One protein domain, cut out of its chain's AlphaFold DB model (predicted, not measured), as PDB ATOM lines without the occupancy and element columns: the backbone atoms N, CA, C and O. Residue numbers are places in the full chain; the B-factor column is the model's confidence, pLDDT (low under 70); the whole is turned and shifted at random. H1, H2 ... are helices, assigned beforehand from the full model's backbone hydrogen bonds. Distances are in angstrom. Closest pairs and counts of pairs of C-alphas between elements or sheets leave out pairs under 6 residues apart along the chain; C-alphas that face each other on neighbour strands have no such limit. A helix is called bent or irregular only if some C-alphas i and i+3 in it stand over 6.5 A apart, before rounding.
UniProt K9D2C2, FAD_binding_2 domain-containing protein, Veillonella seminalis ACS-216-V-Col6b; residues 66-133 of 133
ATOM      1  N   GLY A  66      19.267  35.959   6.404       90.44
ATOM      2  CA  GLY A  66      18.080  35.160   6.142       90.44
ATOM      3  C   GLY A  66      16.935  35.495   7.088       90.44
ATOM      4  O   GLY A  66      17.166  35.922   8.222       90.44
ATOM      5  N   VAL A  67      15.708  35.323   6.603       93.25
ATOM      6  CA  VAL A  67      14.474  35.598   7.352       93.25
ATOM      7  C   VAL A  67      14.001  34.332   8.062       93.25
ATOM      8  O   VAL A  67      13.794  33.298   7.435       93.25
ATOM      9  N   LEU A  68      13.818  34.406   9.380       92.25
ATOM     10  CA  LEU A  68      13.309  33.296  10.187       92.25
ATOM     11  C   LEU A  68      11.776  33.352  10.192       92.25
ATOM     12  O   LEU A  68      11.179  34.080  10.989       92.25
ATOM     13  N   LEU A  69      11.162  32.647   9.237       92.38
ATOM     14  CA  LEU A  69       9.715  32.682   8.984       92.38
ATOM     15  C   LEU A  69       8.873  32.219  10.178       92.38
ATOM     16  O   LEU A  69       7.827  32.795  10.443       92.38
ATOM     17  N   ASP A  70       9.359  31.237  10.941       92.31
ATOM     18  CA  ASP A  70       8.709  30.699  12.145       92.31
ATOM     19  C   ASP A  70       8.544  31.734  13.270       92.31
ATOM     20  O   ASP A  70       7.797  31.524  14.226       92.31
ATOM     21  N   LYS A  71       9.264  32.853  13.178       91.00
ATOM     22  CA  LYS A  71       9.329  33.894  14.208       91.00
ATOM     23  C   LYS A  71       9.046  35.294  13.675       91.00
ATOM     24  O   LYS A  71       9.210  36.262  14.420       91.00
ATOM     25  N   SER A  72       8.644  35.401  12.413       91.38
ATOM     26  CA  SER A  72       8.337  36.669  11.752       91.38
ATOM     27  C   SER A  72       6.841  36.748  11.452       91.38
ATOM     28  O   SER A  72       6.206  35.727  11.198       91.38
ATOM     29  N   ASP A  73       6.276  37.953  11.485       94.56
ATOM     30  CA  ASP A  73       4.893  38.166  11.054       94.56
ATOM     31  C   ASP A  73       4.813  38.024   9.516       94.56
ATOM     32  O   ASP A  73       5.578  38.695   8.813       94.56
ATOM     33  N   PRO A  74       3.922  37.178   8.959       92.88
ATOM     34  CA  PRO A  74       3.773  37.025   7.512       92.88
ATOM     35  C   PRO A  74       3.519  38.348   6.774       92.88
ATOM     36  O   PRO A  74       4.033  38.544   5.671       92.88
ATOM     37  N   TYR A  75       2.779  39.280   7.380       94.25
ATOM     38  CA  TYR A  75       2.540  40.604   6.809       94.25
ATOM     39  C   TYR A  75       3.823  41.435   6.760       94.25
ATOM     40  O   TYR A  75       4.085  42.106   5.757       94.25
ATOM     41  N   ASP A  76       4.662  41.352   7.794       94.56
ATOM     42  CA  ASP A  76       5.956  42.036   7.811       94.56
ATOM     43  C   ASP A  76       6.943  41.431   6.798       94.56
ATOM     44  O   ASP A  76       7.742  42.167   6.217       94.56
ATOM     45  N   VAL A  77       6.871  40.123   6.517       94.12
ATOM     46  CA  VAL A  77       7.664  39.485   5.445       94.12
ATOM     47  C   VAL A  77       7.248  40.018   4.073       94.12
ATOM     48  O   VAL A  77       8.102  40.395   3.270       94.12
ATOM     49  N   VAL A  78       5.944  40.123   3.800       94.19
ATOM     50  CA  VAL A  78       5.451  40.707   2.538       94.19
ATOM     51  C   VAL A  78       5.826  42.187   2.436       94.19
ATOM     52  O   VAL A  78       6.253  42.654   1.377       94.19
ATOM     53  N   ARG A  79       5.734  42.933   3.543       95.50
ATOM     54  CA  ARG A  79       6.165  44.332   3.591       95.50
ATOM     55  C   ARG A  79       7.663  44.474   3.339       95.50
ATOM     56  O   ARG A  79       8.051  45.372   2.596       95.50
ATOM     57  N   LEU A  80       8.495  43.584   3.884       94.81
ATOM     58  CA  LEU A  80       9.931  43.547   3.606       94.81
ATOM     59  C   LEU A  80      10.203  43.409   2.106       94.81
ATOM     60  O   LEU A  80      11.054  44.125   1.589       94.81
ATOM     61  N   VAL A  81       9.479  42.535   1.399       95.69
ATOM     62  CA  VAL A  81       9.637  42.379  -0.056       95.69
ATOM     63  C   VAL A  81       9.400  43.710  -0.770       95.69
ATOM     64  O   VAL A  81      10.234  44.130  -1.570       95.69
ATOM     65  N   THR A  82       8.309  44.405  -0.442       95.69
ATOM     66  CA  THR A  82       7.987  45.716  -1.028       95.69
ATOM     67  C   THR A  82       9.029  46.781  -0.670       95.69
ATOM     68  O   THR A  82       9.414  47.572  -1.528       95.69
ATOM     69  N   LEU A  83       9.533  46.787   0.568       96.00
ATOM     70  CA  LEU A  83      10.596  47.702   0.993       96.00
ATOM     71  C   LEU A  83      11.905  47.451   0.234       96.00
ATOM     72  O   LEU A  83      12.548  48.403  -0.198       96.00
ATOM     73  N   LEU A  84      12.293  46.189   0.047       94.56
ATOM     74  CA  LEU A  84      13.500  45.822  -0.694       94.56
ATOM     75  C   LEU A  84      13.379  46.184  -2.176       94.56
ATOM     76  O   LEU A  84      14.324  46.722  -2.750       94.56
ATOM     77  N   GLU A  85      12.214  45.946  -2.774       95.69
ATOM     78  CA  GLU A  85      11.916  46.352  -4.147       95.69
ATOM     79  C   GLU A  85      12.036  47.872  -4.318       95.69
ATOM     80  O   GLU A  85      12.756  48.329  -5.207       95.69
ATOM     81  N   ALA A  86      11.421  48.648  -3.420       95.94
ATOM     82  CA  ALA A  86      11.516  50.106  -3.419       95.94
ATOM     83  C   ALA A  86      12.957  50.597  -3.190       95.94
ATOM     84  O   ALA A  86      13.423  51.485  -3.896       95.94
ATOM     85  N   SER A  87      13.703  49.981  -2.264       95.38
ATOM     86  CA  SER A  87      15.110  50.330  -1.992       95.38
ATOM     87  C   SER A  87      16.049  50.063  -3.173       95.38
ATOM     88  O   SER A  87      17.137  50.629  -3.248       95.38
ATOM     89  N   ALA A  88      15.631  49.197  -4.098       93.31
ATOM     90  CA  ALA A  88      16.334  48.903  -5.338       93.31
ATOM     91  C   ALA A  88      15.831  49.760  -6.518       93.31
ATOM     92  O   ALA A  88      16.060  49.386  -7.672       93.31
ATOM     93  N   ASP A  89      15.123  50.864  -6.251       96.38
ATOM     94  CA  ASP A  89      14.423  51.707  -7.231       96.38
ATOM     95  C   ASP A  89      13.528  50.894  -8.180       96.38
ATOM     96  O   ASP A  89      13.477  51.151  -9.382       96.38
ATOM     97  N   HIS A  90      12.883  49.843  -7.663       93.81
ATOM     98  CA  HIS A  90      12.040  48.919  -8.429       93.81
ATOM     99  C   HIS A  90      12.755  48.207  -9.596       93.81
ATOM    100  O   HIS A  90      12.115  47.650 -10.486       93.81
ATOM    101  N   ARG A  91      14.096  48.180  -9.602       95.88
ATOM    102  CA  ARG A  91      14.897  47.481 -10.625       95.88
ATOM    103  C   ARG A  91      15.130  46.009 -10.296       95.88
ATOM    104  O   ARG A  91      15.510  45.227 -11.169       95.88
ATOM    105  N   ALA A  92      14.943  45.624  -9.035       92.81
ATOM    106  CA  ALA A  92      15.057  44.237  -8.614       92.81
ATOM    107  C   ALA A  92      13.852  43.422  -9.108       92.81
ATOM    108  O   ALA A  92      12.710  43.864  -9.045       92.81
ATOM    109  N   LYS A  93      14.096  42.192  -9.576       95.88
ATOM    110  CA  LYS A  93      13.011  41.277  -9.950       95.88
ATOM    111  C   LYS A  93      12.307  40.806  -8.685       95.88
ATOM    112  O   LYS A  93      12.898  40.047  -7.917       95.88
ATOM    113  N   ARG A  94      11.044  41.194  -8.507       95.12
ATOM    114  CA  ARG A  94      10.254  40.864  -7.316       95.12
ATOM    115  C   ARG A  94      10.290  39.378  -6.943       95.12
ATOM    116  O   ARG A  94      10.590  39.060  -5.799       95.12
ATOM    117  N   GLY A  95      10.126  38.477  -7.913       96.88
ATOM    118  CA  GLY A  95      10.174  37.031  -7.654       96.88
ATOM    119  C   GLY A  95      11.501  36.532  -7.056       96.88
ATOM    120  O   GLY A  95      11.508  35.566  -6.300       96.88
ATOM    121  N   LEU A  96      12.633  37.201  -7.323       96.19
ATOM    122  CA  LEU A  96      13.910  36.869  -6.672       96.19
ATOM    123  C   LEU A  96      13.957  37.357  -5.219       96.19
ATOM    124  O   LEU A  96      14.535  36.680  -4.370       96.19
ATOM    125  N   ILE A  97      13.345  38.507  -4.930       96.12
ATOM    126  CA  ILE A  97      13.226  39.039  -3.566       96.12
ATOM    127  C   ILE A  97      12.308  38.139  -2.739       96.12
ATOM    128  O   ILE A  97      12.642  37.810  -1.607       96.12
ATOM    129  N   GLU A  98      11.190  37.693  -3.314       96.88
ATOM    130  CA  GLU A  98      10.260  36.753  -2.681       96.88
ATOM    131  C   GLU A  98      10.920  35.395  -2.431       96.88
ATOM    132  O   GLU A  98      10.803  34.854  -1.334       96.88
ATOM    133  N   MET A  99      11.670  34.864  -3.401       96.69
ATOM    134  CA  MET A  99      12.439  33.631  -3.212       96.69
ATOM    135  C   MET A  99      13.442  33.777  -2.059       96.69
ATOM    136  O   MET A  99      13.498  32.926  -1.171       96.69
ATOM    137  N   TRP A 100      14.182  34.886  -2.003       95.56
ATOM    138  CA  TRP A 100      15.074  35.144  -0.876       95.56
ATOM    139  C   TRP A 100      14.300  35.271   0.446       95.56
ATOM    140  O   TRP A 100      14.653  34.607   1.415       95.56
ATOM    141  N   ALA A 101      13.228  36.063   0.504       95.44
ATOM    142  CA  ALA A 101      12.470  36.299   1.734       95.44
ATOM    143  C   ALA A 101      11.876  35.004   2.311       95.44
ATOM    144  O   ALA A 101      11.887  34.821   3.525       95.44
ATOM    145  N   ASN A 102      11.431  34.086   1.448       95.75
ATOM    146  CA  ASN A 102      10.779  32.848   1.867       95.75
ATOM    147  C   ASN A 102      11.744  31.680   2.136       95.75
ATOM    148  O   ASN A 102      11.386  30.762   2.866       95.75
ATOM    149  N   HIS A 103      12.961  31.688   1.580       95.69
ATOM    150  CA  HIS A 103      13.863  30.524   1.665       95.69
ATOM    151  C   HIS A 103      15.222  30.815   2.317       95.69
ATOM    152  O   HIS A 103      15.950  29.896   2.697       95.69
ATOM    153  N   SER A 104      15.596  32.084   2.488       94.25
ATOM    154  CA  SER A 104      16.930  32.457   2.982       94.25
ATOM    155  C   SER A 104      17.215  32.011   4.418       94.25
ATOM    156  O   SER A 104      18.353  31.655   4.720       94.25
ATOM    157  N   GLY A 105      16.218  32.017   5.308       93.50
ATOM    158  CA  GLY A 105      16.398  31.586   6.698       93.50
ATOM    159  C   GLY A 105      16.796  30.120   6.811       93.50
ATOM    160  O   GLY A 105      17.741  29.794   7.531       93.50
ATOM    161  N   GLU A 106      16.116  29.255   6.059       94.25
ATOM    162  CA  GLU A 106      16.436  27.831   5.964       94.25
ATOM    163  C   GLU A 106      17.837  27.631   5.378       94.25
ATOM    164  O   GLU A 106      18.679  26.981   5.998       94.25
ATOM    165  N   ALA A 107      18.125  28.268   4.238       93.12
ATOM    166  CA  ALA A 107      19.407  28.125   3.555       93.12
ATOM    167  C   ALA A 107      20.593  28.559   4.435       93.12
ATOM    168  O   ALA A 107      21.581  27.835   4.552       93.12
ATOM    169  N   VAL A 108      20.499  29.719   5.097       91.44
ATOM    170  CA  VAL A 108      21.554  30.215   5.998       91.44
ATOM    171  C   VAL A 108      21.710  29.303   7.212       91.44
ATOM    172  O   VAL A 108      22.839  29.016   7.614       91.44
ATOM    173  N   SER A 109      20.602  28.821   7.779       91.81
ATOM    174  CA  SER A 109      20.644  27.897   8.916       91.81
ATOM    175  C   SER A 109      21.326  26.585   8.536       91.81
ATOM    176  O   SER A 109      22.211  26.138   9.261       91.81
ATOM    177  N   TRP A 110      21.006  26.018   7.371       94.00
ATOM    178  CA  TRP A 110      21.663  24.811   6.872       94.00
ATOM    179  C   TRP A 110      23.178  25.009   6.710       94.00
ATOM    180  O   TRP A 110      23.946  24.205   7.234       94.00
ATOM    181  N   VAL A 111      23.638  26.105   6.087       91.69
ATOM    182  CA  VAL A 111      25.086  26.382   5.943       91.69
ATOM    183  C   VAL A 111      25.778  26.506   7.303       91.69
ATOM    184  O   VAL A 111      26.902  26.033   7.472       91.69
ATOM    185  N   ILE A 112      25.121  27.139   8.278       90.19
ATOM    186  CA  ILE A 112      25.631  27.254   9.649       90.19
ATOM    187  C   ILE A 112      25.807  25.872  10.283       90.19
ATOM    188  O   ILE A 112      26.837  25.629  10.910       90.19
ATOM    189  N   GLU A 113      24.846  24.962  10.114       92.56
ATOM    190  CA  GLU A 113      24.962  23.599  10.638       92.56
ATOM    191  C   GLU A 113      26.083  22.815   9.946       92.56
ATOM    192  O   GLU A 113      26.913  22.219  10.633       92.56
ATOM    193  N   GLN A 114      26.209  22.904   8.616       92.12
ATOM    194  CA  GLN A 114      27.328  22.284   7.892       92.12
ATOM    195  C   GLN A 114      28.685  22.796   8.389       92.12
ATOM    196  O   GLN A 114      29.619  22.024   8.612       92.12
ATOM    197  N   ALA A 115      28.796  24.104   8.630       89.50
ATOM    198  CA  ALA A 115      30.017  24.699   9.151       89.50
ATOM    199  C   ALA A 115      30.351  24.212  10.572       89.50
ATOM    200  O   ALA A 115      31.522  23.977  10.875       89.50
ATOM    201  N   LYS A 116      29.346  24.016  11.436       90.88
ATOM    202  CA  LYS A 116      29.549  23.437  12.775       90.88
ATOM    203  C   LYS A 116      30.014  21.988  12.707       90.88
ATOM    204  O   LYS A 116      30.944  21.636  13.425       90.88
ATOM    205  N   LEU A 117      29.403  21.168  11.849       91.06
ATOM    206  CA  LEU A 117      29.797  19.768  11.651       91.06
ATOM    207  C   LEU A 117      31.247  19.651  11.165       91.06
ATOM    208  O   LEU A 117      31.971  18.755  11.584       91.06
ATOM    209  N   ALA A 118      31.698  20.608  10.352       90.12
ATOM    210  CA  ALA A 118      33.087  20.722   9.916       90.12
ATOM    211  C   ALA A 118      34.046  21.307  10.981       90.12
ATOM    212  O   ALA A 118      35.224  21.513  10.693       90.12
ATOM    213  N   GLY A 119      33.567  21.615  12.192       90.81
ATOM    214  CA  GLY A 119      34.380  22.170  13.279       90.81
ATOM    215  C   GLY A 119      34.795  23.634  13.083       90.81
ATOM    216  O   GLY A 119      35.759  24.091  13.700       90.81
ATOM    217  N   LEU A 120      34.101  24.391  12.225       86.56
ATOM    218  CA  LEU A 120      34.441  25.785  11.942       86.56
ATOM    219  C   LEU A 120      33.974  26.726  13.060       86.56
ATOM    220  O   LEU A 120      32.861  26.634  13.580       86.56
ATOM    221  N   ARG A 121      34.809  27.721  13.378       81.62
ATOM    222  CA  ARG A 121      34.447  28.794  14.309       81.62
ATOM    223  C   ARG A 121      33.579  29.836  13.606       81.62
ATOM    224  O   ARG A 121      34.054  30.576  12.748       81.62
ATOM    225  N   LEU A 122      32.321  29.942  14.023       79.00
ATOM    226  CA  LEU A 122      31.356  30.892  13.472       79.00
ATOM    227  C   LEU A 122      31.241  32.159  14.327       79.00
ATOM    228  O   LEU A 122      31.241  32.102  15.557       79.00
ATOM    229  N   LYS A 123      31.071  33.308  13.665       76.94
ATOM    230  CA  LYS A 123      30.659  34.565  14.301       76.94
ATOM    231  C   LYS A 123      29.325  35.009  13.708       76.94
ATOM    232  O   LYS A 123      29.276  35.516  12.593       76.94
ATOM    233  N   THR A 124      28.247  34.819  14.461       71.25
ATOM    234  CA  THR A 124      26.899  35.254  14.073       71.25
ATOM    235  C   THR A 124      26.595  36.628  14.661       71.25
ATOM    236  O   THR A 124      26.732  36.821  15.870       71.25
ATOM    237  N   TRP A 125      26.144  37.570  13.836       62.44
ATOM    238  CA  TRP A 125      25.788  38.924  14.271       62.44
ATOM    239  C   TRP A 125      24.283  39.053  14.518       62.44
ATOM    240  O   TRP A 125      23.548  39.555  13.676       62.44
ATOM    241  N   GLY A 126      23.842  38.612  15.699       60.09
ATOM    242  CA  GLY A 126      22.455  38.732  16.160       60.09
ATOM    243  C   GLY A 126      21.451  37.842  15.410       60.09
ATOM    244  O   GLY A 126      21.569  37.585  14.219       60.09
ATOM    245  N   ARG A 127      20.421  37.375  16.122       55.91
ATOM    246  CA  ARG A 127      19.199  36.809  15.527       55.91
ATOM    247  C   ARG A 127      18.086  37.816  15.764       55.91
ATOM    248  O   ARG A 127      17.466  37.802  16.823       55.91
ATOM    249  N   ARG A 128      17.920  38.757  14.834       49.00
ATOM    250  CA  ARG A 128      16.814  39.716  14.874       49.00
ATOM    251  C   ARG A 128      15.670  39.161  14.040       49.00
ATOM    252  O   ARG A 128      15.881  38.752  12.905       49.00
ATOM    253  N   TYR A 129      14.494  39.120  14.644       49.81
ATOM    254  CA  TYR A 129      13.250  38.756  13.981       49.81
ATOM    255  C   TYR A 129      12.542  40.034  13.576       49.81
ATOM    256  O   TYR A 129      12.669  41.052  14.261       49.81
ATOM    257  N   ILE A 130      11.828  39.987  12.459       54.06
ATOM    258  CA  ILE A 130      11.077  41.141  11.992       54.06
ATOM    259  C   ILE A 130       9.751  41.142  12.751       54.06
ATOM    260  O   ILE A 130       8.912  40.266  12.548       54.06
ATOM    261  N   ARG A 131       9.613  42.092  13.675       41.44
ATOM    262  CA  ARG A 131       8.357  42.447  14.336       41.44
ATOM    263  C   ARG A 131       8.219  43.951  14.250       41.44
ATOM    264  O   ARG A 131       8.987  44.636  14.918       41.44
ATOM    265  N   HIS A 132       7.256  44.404  13.456       46.53
ATOM    266  CA  HIS A 132       6.866  45.799  13.287       46.53
ATOM    267  C   HIS A 132       8.033  46.713  12.870       46.53
ATOM    268  O   HIS A 132       8.820  47.157  13.706       46.53
ATOM    269  N   PHE A 133       8.134  47.024  11.571       47.22
ATOM    270  CA  PHE A 133       8.886  48.215  11.136       47.22
ATOM    271  C   PHE A 133       8.071  49.493  11.322       47.22
ATOM    272  O   PHE A 133       6.868  49.465  10.966       47.22
TER     273      PHE A 133
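Overview. This is residues 66 to 133 of the 133 residues of the protein "FAD_binding_2 domain-containing protein" of Veillonella seminalis ACS-216-V-Col6b (UniProt K9D2C2). A long, bent helix, H2, makes most of the length of this model, and H1 folds against its first arm, H2a, as a helical hairpin at one end. The second arm, H2b, reaches away from that hairpin, its far end sticking out at residues 113 to 117, and a long tail without a named element, residues 118 to 133, turns back past H2b toward the end where H1 lies. The printed part has 68 residues with two named helices, H1 then H2, and no named strand; its class is all helix. It is loose, with a radius of gyration of the C-alphas of 13.8 A, and elongated, spanning 41 by 24 by 17 A.

Arrangement. H2, residues 94 to 117, was assigned as one helix by its hydrogen bonds but is bent: C-alphas 102 and 105 are 7.5 A apart. Its arms, H2a at residues 94 to 102 and H2b at residues 105 to 117, stand at a steep tilt of 50 degrees. H1, residues 74 to 87, and H2a touch, and their closest C-alphas, those of Val 81 and Ile 97, are 6.0 A apart. The two form a helical hairpin, running opposite ways at a steep tilt of 42 degrees. H1 and H2b are apart. In H1, H2a and H2b every O i to N i+4 pair is within hydrogen-bond range.

Along the chain. H2a begins at C-alpha 94, (10.254, 40.864, -7.316), and measures 12.2 A from first to last C-alpha. H2b measures 18.5 A and ends at C-alpha 117, (29.797, 19.768, 11.651). H1 begins at C-alpha 74, (3.773, 37.025, 7.512), and measures 19.9 A.

Size, cuts and confidence. The two C-alphas farthest apart, those of Asp 89 and Gly 119, are 41.1 A apart. Residues 113 to 119, of which 113 to 117 belong to H2b, stand free. The link from H1 to H2a is short, with 6 residues, and the printed part has no cut. Mean pLDDT of the printed part is 87.2, and residues 125 to 133, which end at the chain's last residue, are under 70.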